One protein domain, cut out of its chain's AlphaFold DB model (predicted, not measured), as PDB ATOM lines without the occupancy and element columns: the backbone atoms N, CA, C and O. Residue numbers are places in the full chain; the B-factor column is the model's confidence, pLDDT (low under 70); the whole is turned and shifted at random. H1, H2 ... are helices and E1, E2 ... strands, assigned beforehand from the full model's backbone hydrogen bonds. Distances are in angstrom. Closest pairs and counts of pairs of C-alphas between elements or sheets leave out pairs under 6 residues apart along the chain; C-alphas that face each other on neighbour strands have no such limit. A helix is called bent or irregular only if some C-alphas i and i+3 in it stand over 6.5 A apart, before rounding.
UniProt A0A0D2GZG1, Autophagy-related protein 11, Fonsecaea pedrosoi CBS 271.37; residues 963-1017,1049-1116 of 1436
ATOM      1  N   GLU A 963     -11.144  79.215  19.585       85.07
ATOM      2  CA  GLU A 963     -11.449  78.949  18.173       85.07
ATOM      3  C   GLU A 963     -10.305  78.207  17.450       85.07
ATOM      4  O   GLU A 963     -10.559  77.312  16.639       85.07
ATOM      5  N   LYS A 964      -9.038  78.505  17.780       87.30
ATOM      6  CA  LYS A 964      -7.871  77.795  17.219       87.30
ATOM      7  C   LYS A 964      -7.853  76.307  17.589       87.30
ATOM      8  O   LYS A 964      -7.616  75.475  16.713       87.30
ATOM      9  N   LEU A 965      -8.135  75.955  18.849       86.10
ATOM     10  CA  LEU A 965      -8.179  74.548  19.278       86.10
ATOM     11  C   LEU A 965      -9.321  73.781  18.599       86.10
ATOM     12  O   LEU A 965      -9.110  72.656  18.144       86.10
ATOM     13  N   ARG A 966     -10.507  74.392  18.492       86.38
ATOM     14  CA  ARG A 966     -11.699  73.777  17.885       86.38
ATOM     15  C   ARG A 966     -11.422  73.239  16.477       86.38
ATOM     16  O   ARG A 966     -11.562  72.041  16.239       86.38
ATOM     17  N   ARG A 967     -10.896  74.098  15.594       86.59
ATOM     18  CA  ARG A 967     -10.561  73.759  14.196       86.59
ATOM     19  C   ARG A 967      -9.589  72.580  14.074       86.59
ATOM     20  O   ARG A 967      -9.654  71.821  13.108       86.59
ATOM     21  N   HIS A 968      -8.681  72.419  15.039       86.54
ATOM     22  CA  HIS A 968      -7.721  71.314  15.055       86.54
ATOM     23  C   HIS A 968      -8.379  69.968  15.402       86.54
ATOM     24  O   HIS A 968      -8.039  68.948  14.798       86.54
ATOM     25  N   PHE A 969      -9.351  69.951  16.322       84.59
ATOM     26  CA  PHE A 969     -10.136  68.746  16.616       84.59
ATOM     27  C   PHE A 969     -11.041  68.358  15.442       84.59
ATOM     28  O   PHE A 969     -11.006  67.198  15.026       84.59
ATOM     29  N   ASP A 970     -11.746  69.321  14.838       80.63
ATOM     30  CA  ASP A 970     -12.617  69.084  13.674       80.63
ATOM     31  C   ASP A 970     -11.843  68.391  12.529       80.63
ATOM     32  O   ASP A 970     -12.241  67.334  12.028       80.63
ATOM     33  N   LYS A 971     -10.654  68.912  12.181       86.87
ATOM     34  CA  LYS A 971      -9.784  68.335  11.137       86.87
ATOM     35  C   LYS A 971      -9.160  66.984  11.502       86.87
ATOM     36  O   LYS A 971      -8.767  66.236  10.602       86.87
ATOM     37  N   ARG A 972      -9.082  66.621  12.788       88.11
ATOM     38  CA  ARG A 972      -8.688  65.268  13.222       88.11
ATOM     39  C   ARG A 972      -9.847  64.276  13.072       88.11
ATOM     40  O   ARG A 972      -9.610  63.164  12.597       88.11
ATOM     41  N   GLY A 973     -11.074  64.690  13.396       86.02
ATOM     42  CA  GLY A 973     -12.293  63.893  13.209       86.02
ATOM     43  C   GLY A 973     -12.549  63.533  11.741       86.02
ATOM     44  O   GLY A 973     -12.748  62.361  11.422       86.02
ATOM     45  N   GLU A 974     -12.432  64.508  10.828       84.89
ATOM     46  CA  GLU A 974     -12.546  64.278   9.375       84.89
ATOM     47  C   GLU A 974     -11.601  63.167   8.875       84.89
ATOM     48  O   GLU A 974     -12.017  62.268   8.143       84.89
ATOM     49  N   ARG A 975     -10.327  63.200   9.293       89.42
ATOM     50  CA  ARG A 975      -9.305  62.226   8.872       89.42
ATOM     51  C   ARG A 975      -9.562  60.826   9.431       89.42
ATOM     52  O   ARG A 975      -9.386  59.845   8.712       89.42
ATOM     53  N   ALA A 976      -9.993  60.727  10.690       88.48
ATOM     54  CA  ALA A 976     -10.334  59.450  11.314       88.48
ATOM     55  C   ALA A 976     -11.525  58.774  10.608       88.48
ATOM     56  O   ALA A 976     -11.460  57.581  10.302       88.48
ATOM     57  N   LYS A 977     -12.553  59.556  10.251       87.43
ATOM     58  CA  LYS A 977     -13.719  59.096   9.484       87.43
ATOM     59  C   LYS A 977     -13.344  58.569   8.095       87.43
ATOM     60  O   LYS A 977     -13.748  57.472   7.720       87.43
ATOM     61  N   GLN A 978     -12.524  59.305   7.341       87.46
ATOM     62  CA  GLN A 978     -12.077  58.856   6.013       87.46
ATOM     63  C   GLN A 978     -11.300  57.526   6.072       87.46
ATOM     64  O   GLN A 978     -11.355  56.732   5.130       87.46
ATOM     65  N   LEU A 979     -10.579  57.264   7.169       88.69
ATOM     66  CA  LEU A 979      -9.851  56.011   7.363       88.69
ATOM     67  C   LEU A 979     -10.787  54.835   7.690       88.69
ATOM     68  O   LEU A 979     -10.622  53.767   7.094       88.69
ATOM     69  N   SER A 980     -11.777  55.016   8.576       88.43
ATOM     70  CA  SER A 980     -12.755  53.957   8.880       88.43
ATOM     71  C   SER A 980     -13.591  53.602   7.646       88.43
ATOM     72  O   SER A 980     -13.719  52.421   7.310       88.43
ATOM     73  N   GLU A 981     -14.052  54.611   6.899       86.40
ATOM     74  CA  GLU A 981     -14.755  54.445   5.623       86.40
ATOM     75  C   GLU A 981     -13.926  53.639   4.609       86.40
ATOM     76  O   GLU A 981     -14.428  52.653   4.061       86.40
ATOM     77  N   ARG A 982     -12.652  53.995   4.370       87.80
ATOM     78  CA  ARG A 982     -11.786  53.261   3.424       87.80
ATOM     79  C   ARG A 982     -11.585  51.799   3.840       87.80
ATOM     80  O   ARG A 982     -11.711  50.910   2.997       87.80
ATOM     81  N   LEU A 983     -11.306  51.528   5.119       87.57
ATOM     82  CA  LEU A 983     -11.096  50.163   5.626       87.57
ATOM     83  C   LEU A 983     -12.348  49.283   5.466       87.57
ATOM     84  O   LEU A 983     -12.240  48.150   4.992       87.57
ATOM     85  N   PHE A 984     -13.533  49.821   5.768       84.79
ATOM     86  CA  PHE A 984     -14.808  49.119   5.590       84.79
ATOM     87  C   PHE A 984     -15.066  48.742   4.121       84.79
ATOM     88  O   PHE A 984     -15.378  47.589   3.816       84.79
ATOM     89  N   HIS A 985     -14.844  49.675   3.186       84.34
ATOM     90  CA  HIS A 985     -14.980  49.414   1.746       84.34
ATOM     91  C   HIS A 985     -13.998  48.343   1.235       84.34
ATOM     92  O   HIS A 985     -14.333  47.579   0.324       84.34
ATOM     93  N   HIS A 986     -12.793  48.249   1.807       85.15
ATOM     94  CA  HIS A 986     -11.854  47.177   1.472       85.15
ATOM     95  C   HIS A 986     -12.323  45.806   1.982       85.15
ATOM     96  O   HIS A 986     -12.217  44.834   1.232       85.15
ATOM     97  N   HIS A 987     -12.891  45.722   3.189       83.96
ATOM     98  CA  HIS A 987     -13.457  44.481   3.731       83.96
ATOM     99  C   HIS A 987     -14.652  43.990   2.886       83.96
ATOM    100  O   HIS A 987     -14.651  42.854   2.406       83.96
ATOM    101  N   ASP A 988     -15.614  44.873   2.595       81.55
ATOM    102  CA  ASP A 988     -16.752  44.613   1.695       81.55
ATOM    103  C   ASP A 988     -16.296  44.090   0.314       81.55
ATOM    104  O   ASP A 988     -16.791  43.078  -0.194       81.55
ATOM    105  N   ARG A 989     -15.266  44.711  -0.278       83.24
ATOM    106  CA  ARG A 989     -14.708  44.288  -1.572       83.24
ATOM    107  C   ARG A 989     -14.121  42.868  -1.556       83.24
ATOM    108  O   ARG A 989     -14.154  42.209  -2.598       83.24
ATOM    109  N   ILE A 990     -13.612  42.378  -0.425       83.29
ATOM    110  CA  ILE A 990     -13.110  40.997  -0.298       83.29
ATOM    111  C   ILE A 990     -14.281  40.002  -0.252       83.29
ATOM    112  O   ILE A 990     -14.250  39.001  -0.971       83.29
ATOM    113  N   ILE A 991     -15.351  40.305   0.494       80.87
ATOM    114  CA  ILE A 991     -16.563  39.465   0.541       80.87
ATOM    115  C   ILE A 991     -17.196  39.363  -0.861       80.87
ATOM    116  O   ILE A 991     -17.441  38.257  -1.354       80.87
ATOM    117  N   ARG A 992     -17.336  40.493  -1.571       79.00
ATOM    118  CA  ARG A 992     -17.770  40.535  -2.985       79.00
ATOM    119  C   ARG A 992     -16.931  39.638  -3.898       79.00
ATOM    120  O   ARG A 992     -17.472  38.999  -4.800       79.00
ATOM    121  N   MET A 993     -15.614  39.585  -3.688       80.64
ATOM    122  CA  MET A 993     -14.701  38.771  -4.496       80.64
ATOM    123  C   MET A 993     -14.930  37.267  -4.274       80.64
ATOM    124  O   MET A 993     -14.991  36.502  -5.239       80.64
ATOM    125  N   LEU A 994     -15.111  36.839  -3.020       80.63
ATOM    126  CA  LEU A 994     -15.434  35.448  -2.678       80.63
ATOM    127  C   LEU A 994     -16.752  34.995  -3.326       80.63
ATOM    128  O   LEU A 994     -16.818  33.905  -3.906       80.63
ATOM    129  N   GLU A 995     -17.777  35.845  -3.301       79.37
ATOM    130  CA  GLU A 995     -19.065  35.559  -3.939       79.37
ATOM    131  C   GLU A 995     -18.965  35.473  -5.467       79.37
ATOM    132  O   GLU A 995     -19.492  34.531  -6.065       79.37
ATOM    133  N   GLN A 996     -18.203  36.365  -6.113       74.88
ATOM    134  CA  GLN A 996     -17.920  36.282  -7.555       74.88
ATOM    135  C   GLN A 996     -17.205  34.978  -7.945       74.88
ATOM    136  O   GLN A 996     -17.468  34.414  -9.010       74.88
ATOM    137  N   PHE A 997     -16.356  34.431  -7.069       71.73
ATOM    138  CA  PHE A 997     -15.743  33.116  -7.270       71.73
ATOM    139  C   PHE A 997     -16.716  31.932  -7.072       71.73
ATOM    140  O   PHE A 997     -16.383  30.790  -7.422       71.73
ATOM    141  N   GLY A 998     -17.939  32.162  -6.593       72.20
ATOM    142  CA  GLY A 998     -18.940  31.125  -6.325       72.20
ATOM    143  C   GLY A 998     -18.803  30.483  -4.943       72.20
ATOM    144  O   GLY A 998     -19.154  29.311  -4.767       72.20
ATOM    145  N   TYR A 999     -18.272  31.234  -3.980       78.51
ATOM    146  CA  TYR A 999     -18.471  30.973  -2.560       78.51
ATOM    147  C   TYR A 999     -19.693  31.756  -2.055       78.51
ATOM    148  O   TYR A 999     -20.310  32.516  -2.796       78.51
ATOM    149  N   TYR A1000     -20.075  31.520  -0.810       78.71
ATOM    150  CA  TYR A1000     -21.055  32.293  -0.060       78.71
ATOM    151  C   TYR A1000     -20.496  32.471   1.349       78.71
ATOM    152  O   TYR A1000     -20.000  31.503   1.932       78.71
ATOM    153  N   VAL A1001     -20.528  33.697   1.865       75.16
ATOM    154  CA  VAL A1001     -19.981  34.034   3.181       75.16
ATOM    155  C   VAL A1001     -21.145  34.203   4.153       75.16
ATOM    156  O   VAL A1001     -22.011  35.047   3.949       75.16
ATOM    157  N   SER A1002     -21.187  33.379   5.198       75.81
ATOM    158  CA  SER A1002     -22.265  33.364   6.192       75.81
ATOM    159  C   SER A1002     -21.724  33.630   7.593       75.81
ATOM    160  O   SER A1002     -20.816  32.924   8.031       75.81
ATOM    161  N   ARG A1003     -22.304  34.594   8.318       71.20
ATOM    162  CA  ARG A1003     -21.988  34.839   9.735       71.20
ATOM    163  C   ARG A1003     -22.524  33.684  10.591       71.20
ATOM    164  O   ARG A1003     -23.721  33.408  10.564       71.20
ATOM    165  N   GLN A1004     -21.648  33.024  11.342       65.47
ATOM    166  CA  GLN A1004     -21.985  32.005  12.337       65.47
ATOM    167  C   GLN A1004     -21.132  32.239  13.587       65.47
ATOM    168  O   GLN A1004     -19.909  32.309  13.490       65.47
ATOM    169  N   GLU A1005     -21.782  32.353  14.752       63.61
ATOM    170  CA  GLU A1005     -21.110  32.473  16.064       63.61
ATOM    171  C   GLU A1005     -20.021  33.573  16.065       63.61
ATOM    172  O   GLU A1005     -18.881  33.379  16.468       63.61
ATOM    173  N   ASP A1006     -20.409  34.733  15.526       67.32
ATOM    174  CA  ASP A1006     -19.616  35.942  15.235       67.32
ATOM    175  C   ASP A1006     -18.422  35.821  14.265       67.32
ATOM    176  O   ASP A1006     -17.792  36.824  13.946       67.32
ATOM    177  N   THR A1007     -18.179  34.644  13.684       68.54
ATOM    178  CA  THR A1007     -17.188  34.438  12.608       68.54
ATOM    179  C   THR A1007     -17.835  34.431  11.217       68.54
ATOM    180  O   THR A1007     -19.008  34.082  11.068       68.54
ATOM    181  N   LEU A1008     -17.093  34.805  10.168       71.86
ATOM    182  CA  LEU A1008     -17.550  34.718   8.774       71.86
ATOM    183  C   LEU A1008     -17.084  33.402   8.130       71.86
ATOM    184  O   LEU A1008     -15.935  33.249   7.724       71.86
ATOM    185  N   VAL A1009     -18.006  32.446   8.006       74.48
ATOM    186  CA  VAL A1009     -17.750  31.110   7.450       74.48
ATOM    187  C   VAL A1009     -17.935  31.121   5.931       74.48
ATOM    188  O   VAL A1009     -19.013  31.433   5.425       74.48
ATOM    189  N   ILE A1010     -16.893  30.734   5.191       78.05
ATOM    190  CA  ILE A1010     -16.876  30.752   3.722       78.05
ATOM    191  C   ILE A1010     -17.242  29.363   3.170       78.05
ATOM    192  O   ILE A1010     -16.449  28.420   3.219       78.05
ATOM    193  N   GLN A1011     -18.442  29.224   2.607       75.81
ATOM    194  CA  GLN A1011     -18.955  27.966   2.053       75.81
ATOM    195  C   GLN A1011     -18.985  27.981   0.517       75.81
ATOM    196  O   GLN A1011     -19.037  29.030  -0.115       75.81
ATOM    197  N   ARG A1012     -18.952  26.809  -0.133       68.12
ATOM    198  CA  ARG A1012     -19.004  26.711  -1.605       68.12
ATOM    199  C   ARG A1012     -20.455  26.678  -2.089       68.12
ATOM    200  O   ARG A1012     -21.184  25.752  -1.739       68.12
ATOM    201  N   ALA A1013     -20.855  27.623  -2.942       61.18
ATOM    202  CA  ALA A1013     -22.229  27.701  -3.436       61.18
ATOM    203  C   ALA A1013     -22.637  26.433  -4.216       61.18
ATOM    204  O   ALA A1013     -21.853  25.857  -4.981       61.18
ATOM    205  N   SER A1014     -23.883  25.985  -4.020       49.39
ATOM    206  CA  SER A1014     -24.378  24.738  -4.612       49.39
ATOM    207  C   SER A1014     -24.417  24.793  -6.147       49.39
ATOM    208  O   SER A1014     -24.659  25.835  -6.761       49.39
ATOM    209  N   LYS A1015     -24.188  23.638  -6.788       44.48
ATOM    210  CA  LYS A1015     -23.818  23.499  -8.216       44.48
ATOM    211  C   LYS A1015     -24.862  23.985  -9.238       44.48
ATOM    212  O   LYS A1015     -24.575  23.970 -10.433       44.48
ATOM    213  N   VAL A1016     -26.046  24.405  -8.796       43.01
ATOM    214  CA  VAL A1016     -27.148  24.848  -9.664       43.01
ATOM    215  C   VAL A1016     -26.886  26.241 -10.254       43.01
ATOM    216  O   VAL A1016     -27.089  26.428 -11.451       43.01
ATOM    217  N   ASN A1017     -26.351  27.189  -9.473       39.59
ATOM    218  CA  ASN A1017     -26.200  28.587  -9.920       39.59
ATOM    219  C   ASN A1017     -24.825  28.888 -10.551       39.59
ATOM    220  O   ASN A1017     -24.726  29.697 -11.469       39.59
ATOM    221  N   ASP A1049     -26.060  42.805   8.952       56.86
ATOM    222  CA  ASP A1049     -26.442  43.423  10.217       56.86
ATOM    223  C   ASP A1049     -26.249  44.948  10.108       56.86
ATOM    224  O   ASP A1049     -25.116  45.407   9.940       56.86
ATOM    225  N   PRO A1050     -27.320  45.763  10.164       62.75
ATOM    226  CA  PRO A1050     -27.195  47.213  10.048       62.75
ATOM    227  C   PRO A1050     -26.493  47.856  11.254       62.75
ATOM    228  O   PRO A1050     -26.101  49.016  11.154       62.75
ATOM    229  N   SER A1051     -26.296  47.137  12.369       68.31
ATOM    230  CA  SER A1051     -25.508  47.650  13.498       68.31
ATOM    231  C   SER A1051     -24.021  47.793  13.158       68.31
ATOM    232  O   SER A1051     -23.401  48.768  13.580       68.31
ATOM    233  N   ASP A1052     -23.468  46.922  12.304       71.84
ATOM    234  CA  ASP A1052     -22.071  47.024  11.857       71.84
ATOM    235  C   ASP A1052     -21.822  48.333  11.068       71.84
ATOM    236  O   ASP A1052     -20.717  48.872  11.106       71.84
ATOM    237  N   LEU A1053     -22.853  48.913  10.433       76.75
ATOM    238  CA  LEU A1053     -22.785  50.232   9.781       76.75
ATOM    239  C   LEU A1053     -22.852  51.418  10.761       76.75
ATOM    240  O   LEU A1053     -22.287  52.464  10.453       76.75
ATOM    241  N   ASP A1054     -23.497  51.289  11.926       79.27
ATOM    242  CA  ASP A1054     -23.494  52.349  12.956       79.27
ATOM    243  C   ASP A1054     -22.110  52.476  13.618       79.27
ATOM    244  O   ASP A1054     -21.651  53.582  13.910       79.27
ATOM    245  N   THR A1055     -21.373  51.360  13.738       82.55
ATOM    246  CA  THR A1055     -19.984  51.375  14.239       82.55
ATOM    247  C   THR A1055     -19.048  52.255  13.403       82.55
ATOM    248  O   THR A1055     -18.074  52.788  13.933       82.55
ATOM    249  N   LEU A1056     -19.354  52.468  12.116       82.02
ATOM    250  CA  LEU A1056     -18.530  53.247  11.189       82.02
ATOM    251  C   LEU A1056     -18.426  54.732  11.578       82.02
ATOM    252  O   LEU A1056     -17.399  55.364  11.321       82.02
ATOM    253  N   TYR A1057     -19.471  55.270  12.217       82.38
ATOM    254  CA  TYR A1057     -19.635  56.693  12.533       82.38
ATOM    255  C   TYR A1057     -19.189  57.072  13.954       82.38
ATOM    256  O   TYR A1057     -19.594  58.119  14.459       82.38
ATOM    257  N   TRP A1058     -18.342  56.258  14.595       86.95
ATOM    258  CA  TRP A1058     -17.819  56.499  15.951       86.95
ATOM    259  C   TRP A1058     -17.290  57.931  16.158       86.95
ATOM    260  O   TRP A1058     -17.650  58.573  17.138       86.95
ATOM    261  N   THR A1059     -16.569  58.484  15.175       82.72
ATOM    262  CA  THR A1059     -16.001  59.851  15.182       82.72
ATOM    263  C   THR A1059     -17.031  60.993  15.120       82.72
ATOM    264  O   THR A1059     -16.648  62.146  14.927       82.72
ATOM    265  N   SER A1060     -18.330  60.683  15.103       77.92
ATOM    266  CA  SER A1060     -19.429  61.646  14.907       77.92
ATOM    267  C   SER A1060     -20.370  61.719  16.115       77.92
ATOM    268  O   SER A1060     -21.418  62.361  16.032       77.92
ATOM    269  N   ASP A1061     -20.034  61.033  17.208       81.04
ATOM    270  CA  ASP A1061     -20.807  61.044  18.447       81.04
ATOM    271  C   ASP A1061     -20.360  62.184  19.380       81.04
ATOM    272  O   ASP A1061     -19.213  62.619  19.337       81.04
ATOM    273  N   ASN A1062     -21.271  62.687  20.218       76.23
ATOM    274  CA  ASN A1062     -20.965  63.770  21.170       76.23
ATOM    275  C   ASN A1062     -20.634  63.248  22.579       76.23
ATOM    276  O   ASN A1062     -20.288  64.037  23.458       76.23
ATOM    277  N   ASP A1063     -20.759  61.937  22.806       84.96
ATOM    278  CA  ASP A1063     -20.387  61.274  24.054       84.96
ATOM    279  C   ASP A1063     -19.204  60.315  23.853       84.96
ATOM    280  O   ASP A1063     -19.245  59.409  23.016       84.96
ATOM    281  N   LEU A1064     -18.177  60.471  24.695       82.67
ATOM    282  CA  LEU A1064     -16.957  59.661  24.671       82.67
ATOM    283  C   LEU A1064     -17.228  58.179  24.982       82.67
ATOM    284  O   LEU A1064     -16.481  57.312  24.521       82.67
ATOM    285  N   THR A1065     -18.266  57.855  25.765       83.61
ATOM    286  CA  THR A1065     -18.566  56.448  26.091       83.61
ATOM    287  C   THR A1065     -19.232  55.727  24.916       83.61
ATOM    288  O   THR A1065     -18.881  54.579  24.622       83.61
ATOM    289  N   SER A1066     -20.096  56.422  24.169       85.33
ATOM    290  CA  SER A1066     -20.642  55.970  22.886       85.33
ATOM    291  C   SER A1066     -19.548  55.828  21.819       85.33
ATOM    292  O   SER A1066     -19.446  54.768  21.197       85.33
ATOM    293  N   GLU A1067     -18.670  56.831  21.661       86.75
ATOM    294  CA  GLU A1067     -17.539  56.794  20.714       86.75
ATOM    295  C   GLU A1067     -16.659  55.548  20.925       86.75
ATOM    296  O   GLU A1067     -16.468  54.750  20.003       86.75
ATOM    297  N   SER A1068     -16.181  55.335  22.157       87.85
ATOM    298  CA  SER A1068     -15.320  54.196  22.516       87.85
ATOM    299  C   SER A1068     -16.001  52.836  22.283       87.85
ATOM    300  O   SER A1068     -15.373  51.869  21.833       87.85
ATOM    301  N   THR A1069     -17.316  52.767  22.514       87.35
ATOM    302  CA  THR A1069     -18.120  51.561  22.269       87.35
ATOM    303  C   THR A1069     -18.242  51.270  20.770       87.35
ATOM    304  O   THR A1069     -17.989  50.142  20.336       87.35
ATOM    305  N   LYS A1070     -18.560  52.283  19.951       87.71
ATOM    306  CA  LYS A1070     -18.684  52.148  18.490       87.71
ATOM    307  C   LYS A1070     -17.350  51.799  17.829       87.71
ATOM    308  O   LYS A1070     -17.310  50.890  17.001       87.71
ATOM    309  N   TYR A1071     -16.251  52.428  18.251       89.37
ATOM    310  CA  TYR A1071     -14.898  52.103  17.787       89.37
ATOM    311  C   TYR A1071     -14.522  50.631  18.053       89.37
ATOM    312  O   TYR A1071     -14.015  49.935  17.169       89.37
ATOM    313  N   SER A1072     -14.845  50.122  19.246       88.33
ATOM    314  CA  SER A1072     -14.616  48.717  19.613       88.33
ATOM    315  C   SER A1072     -15.446  47.750  18.753       88.33
ATOM    316  O   SER A1072     -14.954  46.697  18.333       88.33
ATOM    317  N   GLY A1073     -16.688  48.125  18.428       86.52
ATOM    318  CA  GLY A1073     -17.543  47.393  17.489       86.52
ATOM    319  C   GLY A1073     -16.967  47.346  16.068       86.52
ATOM    320  O   GLY A1073     -16.922  46.277  15.465       86.52
ATOM    321  N   PHE A1074     -16.446  48.470  15.566       87.29
ATOM    322  CA  PHE A1074     -15.851  48.582  14.229       87.29
ATOM    323  C   PHE A1074     -14.636  47.658  14.045       87.29
ATOM    324  O   PHE A1074     -14.555  46.915  13.063       87.29
ATOM    325  N   LEU A1075     -13.716  47.637  15.017       87.68
ATOM    326  CA  LEU A1075     -12.577  46.710  15.004       87.68
ATOM    327  C   LEU A1075     -13.037  45.245  15.034       87.68
ATOM    328  O   LEU A1075     -12.520  44.417  14.280       87.68
ATOM    329  N   SER A1076     -14.048  44.939  15.853       84.61
ATOM    330  CA  SER A1076     -14.627  43.595  15.943       84.61
ATOM    331  C   SER A1076     -15.210  43.158  14.593       84.61
ATOM    332  O   SER A1076     -14.860  42.086  14.096       84.61
ATOM    333  N   ALA A1077     -16.005  44.018  13.945       80.43
ATOM    334  CA  ALA A1077     -16.636  43.772  12.646       80.43
ATOM    335  C   ALA A1077     -15.631  43.534  11.505       80.43
ATOM    336  O   ALA A1077     -15.907  42.721  10.619       80.43
ATOM    337  N   LEU A1078     -14.462  44.188  11.532       82.67
ATOM    338  CA  LEU A1078     -13.372  43.930  10.581       82.67
ATOM    339  C   LEU A1078     -12.655  42.597  10.844       82.67
ATOM    340  O   LEU A1078     -12.208  41.956   9.893       82.67
ATOM    341  N   SER A1079     -12.553  42.165  12.104       82.59
ATOM    342  CA  SER A1079     -11.810  40.951  12.481       82.59
ATOM    343  C   SER A1079     -12.529  39.630  12.164       82.59
ATOM    344  O   SER A1079     -11.908  38.571  12.198       82.59
ATOM    345  N   ARG A1080     -13.829  39.671  11.824       78.86
ATOM    346  CA  ARG A1080     -14.663  38.470  11.606       78.86
ATOM    347  C   ARG A1080     -14.277  37.617  10.393       78.86
ATOM    348  O   ARG A1080     -14.701  36.461  10.327       78.86
ATOM    349  N   LEU A1081     -13.541  38.170   9.423       78.47
ATOM    350  CA  LEU A1081     -13.110  37.464   8.212       78.47
ATOM    351  C   LEU A1081     -11.653  37.013   8.343       78.47
ATOM    352  O   LEU A1081     -10.743  37.840   8.318       78.47
ATOM    353  N   ASP A1082     -11.429  35.701   8.391       81.08
ATOM    354  CA  ASP A1082     -10.081  35.147   8.268       81.08
ATOM    355  C   ASP A1082      -9.535  35.359   6.842       81.08
ATOM    356  O   ASP A1082     -10.077  34.869   5.840       81.08
ATOM    357  N   MET A1083      -8.442  36.116   6.755       78.81
ATOM    358  CA  MET A1083      -7.795  36.473   5.497       78.81
ATOM    359  C   MET A1083      -6.966  35.319   4.915       78.81
ATOM    360  O   MET A1083      -6.875  35.205   3.690       78.81
ATOM    361  N   ASP A1084      -6.426  34.423   5.746       82.01
ATOM    362  CA  ASP A1084      -5.566  33.336   5.274       82.01
ATOM    363  C   ASP A1084      -6.397  32.224   4.612       82.01
ATOM    364  O   ASP A1084      -6.118  31.839   3.470       82.01
ATOM    365  N   SER A1085      -7.497  31.771   5.234       81.12
ATOM    366  CA  SER A1085      -8.412  30.825   4.567       81.12
ATOM    367  C   SER A1085      -9.085  31.417   3.323       81.12
ATOM    368  O   SER A1085      -9.328  30.691   2.352       81.12
ATOM    369  N   THR A1086      -9.314  32.736   3.288       81.78
ATOM    370  CA  THR A1086      -9.782  33.456   2.092       81.78
ATOM    371  C   THR A1086      -8.814  33.276   0.911       81.78
ATOM    372  O   THR A1086      -9.241  32.911  -0.190       81.78
ATOM    373  N   ILE A1087      -7.507  33.464   1.130       82.48
ATOM    374  CA  ILE A1087      -6.461  33.318   0.100       82.48
ATOM    375  C   ILE A1087      -6.369  31.867  -0.405       82.48
ATOM    376  O   ILE A1087      -6.268  31.619  -1.616       82.48
ATOM    377  N   ASP A1088      -6.456  30.897   0.503       82.81
ATOM    378  CA  ASP A1088      -6.350  29.471   0.181       82.81
ATOM    379  C   ASP A1088      -7.552  28.976  -0.651       82.81
ATOM    380  O   ASP A1088      -7.407  28.216  -1.621       82.81
ATOM    381  N   LEU A1089      -8.759  29.473  -0.349       83.16
ATOM    382  CA  LEU A1089      -9.977  29.176  -1.109       83.16
ATOM    383  C   LEU A1089      -9.929  29.744  -2.534       83.16
ATOM    384  O   LEU A1089     -10.245  29.016  -3.483       83.16
ATOM    385  N   ILE A1090      -9.469  30.986  -2.714       82.30
ATOM    386  CA  ILE A1090      -9.265  31.599  -4.040       82.30
ATOM    387  C   ILE A1090      -8.243  30.782  -4.853       82.30
ATOM    388  O   ILE A1090      -8.508  30.393  -5.997       82.30
ATOM    389  N   THR A1091      -7.116  30.419  -4.234       82.62
ATOM    390  CA  THR A1091      -6.048  29.611  -4.851       82.62
ATOM    391  C   THR A1091      -6.540  28.228  -5.294       82.62
ATOM    392  O   THR A1091      -6.183  27.732  -6.369       82.62
ATOM    393  N   LYS A1092      -7.407  27.595  -4.496       82.93
ATOM    394  CA  LYS A1092      -8.066  26.326  -4.837       82.93
ATOM    395  C   LYS A1092      -9.059  26.485  -5.991       82.93
ATOM    396  O   LYS A1092      -9.118  25.625  -6.872       82.93
ATOM    397  N   ARG A1093      -9.812  27.590  -6.027       81.06
ATOM    398  CA  ARG A1093     -10.817  27.852  -7.064       81.06
ATOM    399  C   ARG A1093     -10.213  28.043  -8.450       81.06
ATOM    400  O   ARG A1093     -10.776  27.533  -9.418       81.06
ATOM    401  N   TYR A1094      -9.072  28.724  -8.534       79.03
ATOM    402  CA  TYR A1094      -8.324  28.916  -9.778       79.03
ATOM    403  C   TYR A1094      -7.971  27.572 -10.443       79.03
ATOM    404  O   TYR A1094      -8.295  27.341 -11.610       79.03
ATOM    405  N   LYS A1095      -7.414  26.631  -9.665       81.72
ATOM    406  CA  LYS A1095      -7.047  25.277 -10.125       81.72
ATOM    407  C   LYS A1095      -8.267  24.469 -10.593       81.72
ATOM    408  O   LYS A1095      -8.217  23.812 -11.634       81.72
ATOM    409  N   ASP A1096      -9.393  24.564  -9.880       79.90
ATOM    410  CA  ASP A1096     -10.672  23.965 -10.299       79.90
ATOM    411  C   ASP A1096     -11.116  24.473 -11.691       79.90
ATOM    412  O   ASP A1096     -11.521  23.677 -12.540       79.90
ATOM    413  N   VAL A1097     -11.021  25.784 -11.950       76.29
ATOM    414  CA  VAL A1097     -11.416  26.396 -13.236       76.29
ATOM    415  C   VAL A1097     -10.483  25.976 -14.377       76.29
ATOM    416  O   VAL A1097     -10.964  25.623 -15.456       76.29
ATOM    417  N   GLU A1098      -9.171  25.923 -14.138       76.83
ATOM    418  CA  GLU A1098      -8.180  25.490 -15.135       76.83
ATOM    419  C   GLU A1098      -8.460  24.060 -15.646       76.83
ATOM    420  O   GLU A1098      -8.409  23.784 -16.850       76.83
ATOM    421  N   THR A1099      -8.822  23.136 -14.744       80.80
ATOM    422  CA  THR A1099      -9.175  21.757 -15.133       80.80
ATOM    423  C   THR A1099     -10.495  21.674 -15.906       80.80
ATOM    424  O   THR A1099     -10.609  20.875 -16.842       80.80
ATOM    425  N   LEU A1100     -11.477  22.525 -15.581       78.27
ATOM    426  CA  LEU A1100     -12.755  22.594 -16.291       78.27
ATOM    427  C   LEU A1100     -12.583  23.113 -17.727       78.27
ATOM    428  O   LEU A1100     -13.147  22.528 -18.655       78.27
ATOM    429  N   ALA A1101     -11.754  24.142 -17.932       74.48
ATOM    430  CA  ALA A1101     -11.441  24.672 -19.260       74.48
ATOM    431  C   ALA A1101     -10.817  23.596 -20.171       74.48
ATOM    432  O   ALA A1101     -11.281  23.375 -21.295       74.48
ATOM    433  N   LYS A1102      -9.838  22.839 -19.655       81.30
ATOM    434  CA  LYS A1102      -9.210  21.708 -20.369       81.30
ATOM    435  C   LYS A1102     -10.216  20.603 -20.722       81.30
ATOM    436  O   LYS A1102     -10.085  19.972 -21.772       81.30
ATOM    437  N   LYS A1103     -11.253  20.387 -19.899       85.71
ATOM    438  CA  LYS A1103     -12.355  19.470 -20.231       85.71
ATOM    439  C   LYS A1103     -13.214  20.009 -21.381       85.71
ATOM    440  O   LYS A1103     -13.398  19.300 -22.368       85.71
ATOM    441  N   TYR A1104     -13.704  21.249 -21.301       79.27
ATOM    442  CA  TYR A1104     -14.546  21.821 -22.361       79.27
ATOM    443  C   TYR A1104     -13.820  21.912 -23.715       79.27
ATOM    444  O   TYR A1104     -14.436  21.672 -24.753       79.27
ATOM    445  N   GLN A1105     -12.502  22.143 -23.721       77.87
ATOM    446  CA  GLN A1105     -11.679  22.099 -24.937       77.87
ATOM    447  C   GLN A1105     -11.640  20.702 -25.595       77.87
ATOM    448  O   GLN A1105     -11.502  20.591 -26.816       77.87
ATOM    449  N   LYS A1106     -11.773  19.624 -24.813       82.60
ATOM    450  CA  LYS A1106     -11.880  18.248 -25.321       82.60
ATOM    451  C   LYS A1106     -13.291  17.943 -25.825       82.60
ATOM    452  O   LYS A1106     -13.441  17.368 -26.904       82.60
ATOM    453  N   ASP A1107     -14.310  18.346 -25.070       79.07
ATOM    454  CA  ASP A1107     -15.712  18.091 -25.414       79.07
ATOM    455  C   ASP A1107     -16.118  18.846 -26.699       79.07
ATOM    456  O   ASP A1107     -16.766  18.267 -27.572       79.07
ATOM    457  N   SER A1108     -15.661  20.091 -26.900       71.21
ATOM    458  CA  SER A1108     -15.951  20.874 -28.115       71.21
ATOM    459  C   SER A1108     -15.384  20.246 -29.397       71.21
ATOM    460  O   SER A1108     -16.062  20.226 -30.427       71.21
ATOM    461  N   ARG A1109     -14.186  19.643 -29.336       76.15
ATOM    462  CA  ARG A1109     -13.609  18.856 -30.444       76.15
ATOM    463  C   ARG A1109     -14.495  17.655 -30.797       76.15
ATOM    464  O   ARG A1109     -14.731  17.403 -31.975       76.15
ATOM    465  N   ALA A1110     -15.043  16.962 -29.797       76.69
ATOM    466  CA  ALA A1110     -15.952  15.835 -30.009       76.69
ATOM    467  C   ALA A1110     -17.318  16.252 -30.597       76.69
ATOM    468  O   ALA A1110     -17.910  15.492 -31.365       76.69
ATOM    469  N   TYR A1111     -17.812  17.457 -30.287       75.13
ATOM    470  CA  TYR A1111     -19.012  18.009 -30.930       75.13
ATOM    471  C   TYR A1111     -18.783  18.358 -32.408       75.13
ATOM    472  O   TYR A1111     -19.624  18.003 -33.233       75.13
ATOM    473  N   ARG A1112     -17.643  18.974 -32.765       76.36
ATOM    474  CA  ARG A1112     -17.287  19.261 -34.173       76.36
ATOM    475  C   ARG A1112     -17.222  17.979 -35.011       76.36
ATOM    476  O   ARG A1112     -17.854  17.900 -36.060       76.36
ATOM    477  N   GLU A1113     -16.543  16.953 -34.499       76.24
ATOM    478  CA  GLU A1113     -16.436  15.631 -35.133       76.24
ATOM    479  C   GLU A1113     -17.810  14.982 -35.383       76.24
ATOM    480  O   GLU A1113     -18.074  14.467 -36.470       76.24
ATOM    481  N   ARG A1114     -18.726  15.040 -34.405       78.48
ATOM    482  CA  ARG A1114     -20.103  14.545 -34.583       78.48
ATOM    483  C   ARG A1114     -20.871  15.339 -35.639       78.48
ATOM    484  O   ARG A1114     -21.529  14.728 -36.474       78.48
ATOM    485  N   ASN A1115     -20.760  16.667 -35.625       69.90
ATOM    486  CA  ASN A1115     -21.462  17.527 -36.575       69.90
ATOM    487  C   ASN A1115     -21.041  17.241 -38.025       69.90
ATOM    488  O   ASN A1115     -21.902  17.097 -38.886       69.90
ATOM    489  N   HIS A1116     -19.741  17.068 -38.291       72.04
ATOM    490  CA  HIS A1116     -19.257  16.720 -39.631       72.04
ATOM    491  C   HIS A1116     -19.738  15.343 -40.115       72.04
ATOM    492  O   HIS A1116     -20.025  15.188 -41.300       72.04
TER     493      HIS A1116
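AT A GLANCE: This is residues 963 to 1017 and 1049 to 1116 of the 1436 residues of the protein "Autophagy-related protein 11" of Fonsecaea pedrosoi CBS 271.37 (UniProt A0A0D2GZG1). Two long helices, H1 and H4, run the same way nearly end to end, coming close near the last residues of H1 and the first turns of H4, and make a long rod with an angle of 38 degrees between their lines. Beside that meeting place sits the small hairpin E1 and E2, while the shorter helices H2 and H3 pack on each other, with H2 alongside H1; residues 963 to 969 of H1 and 1098 to 1116 of H4 stick out at the two ends. The printed part has 123 residues, with four named helices and two named strands in the order H1 E1 E2 H2 H3 H4; the sheet, E1 - E2, is antiparallel and the class is mostly helix. The whole is extended, with a radius of gyration of the C-alphas of 22.8 A and spans of 85 by 33 by 22 A.

IN THESE COORDINATES: H1 is residues 963 to 996, 50.2 A from first to last C-alpha, beginning at C-alpha 963 (-11.449, 78.949, 18.173). E1 is residues 999 to 1004, 15.3 A, and E2 residues 1007 to 1012, 16.3 A. After the cut, H2 is residues 1051 to 1060, 15.3 A, and irregular, with C-alphas 1056 and 1059 8.1 A apart. H3 is residues 1064 to 1079, 22.9 A. H4 is residues 1083 to 1116, 50.6 A, ending at C-alpha 1116 (-19.257, 16.720, -39.631).

HOW THE PARTS SIT: With its residues 973 to 984 alone, H1 touches H2 at a shallow tilt of 22 degrees, opposite ways; their closest C-alphas, Gly 973 and Thr 1059, are 5.8 A apart. The closest C-alphas of H1 and E1, Ile 991 and Val 1001, are 6.9 A apart. E1 and E2 form an antiparallel hairpin, with N 1000 and O 1011 at 2.8 A and N 1002 and O 1009 at 2.9 A, within hydrogen-bond range. H2 touches H3 at a steep tilt of 47 degrees, opposite ways, closest at the C-alphas of Thr 1055 and Lys 1070, 4.5 A. H1 and H4 are close but not clearly touching, closest at the C-alphas of Leu 994 and Ile 1090, 7.4 A; they run the same way at 38 degrees, only just a steep tilt. H2 and H4 are apart. Every O i to N i+4 pair is within hydrogen-bond range in H3, against 28 of 30 in H1, 28 of 30 in H4 and 1 of 6 in H2, where 4 of 7 O i to N i+3 pairs are.

THE WHOLE: The C-alphas of Glu 963 and His 1116, the two farthest apart, are 85.3 A apart. Residues 1018 to 1048 are cut out, and C-alphas 1017 and 1049 are 25.0 A apart across the cut. The links printed whole are tight. Mean pLDDT of the printed part is 79.1; residues 1004 to 1007, 1012 to 1017, 1049 to 1051 and 1115 are under 70.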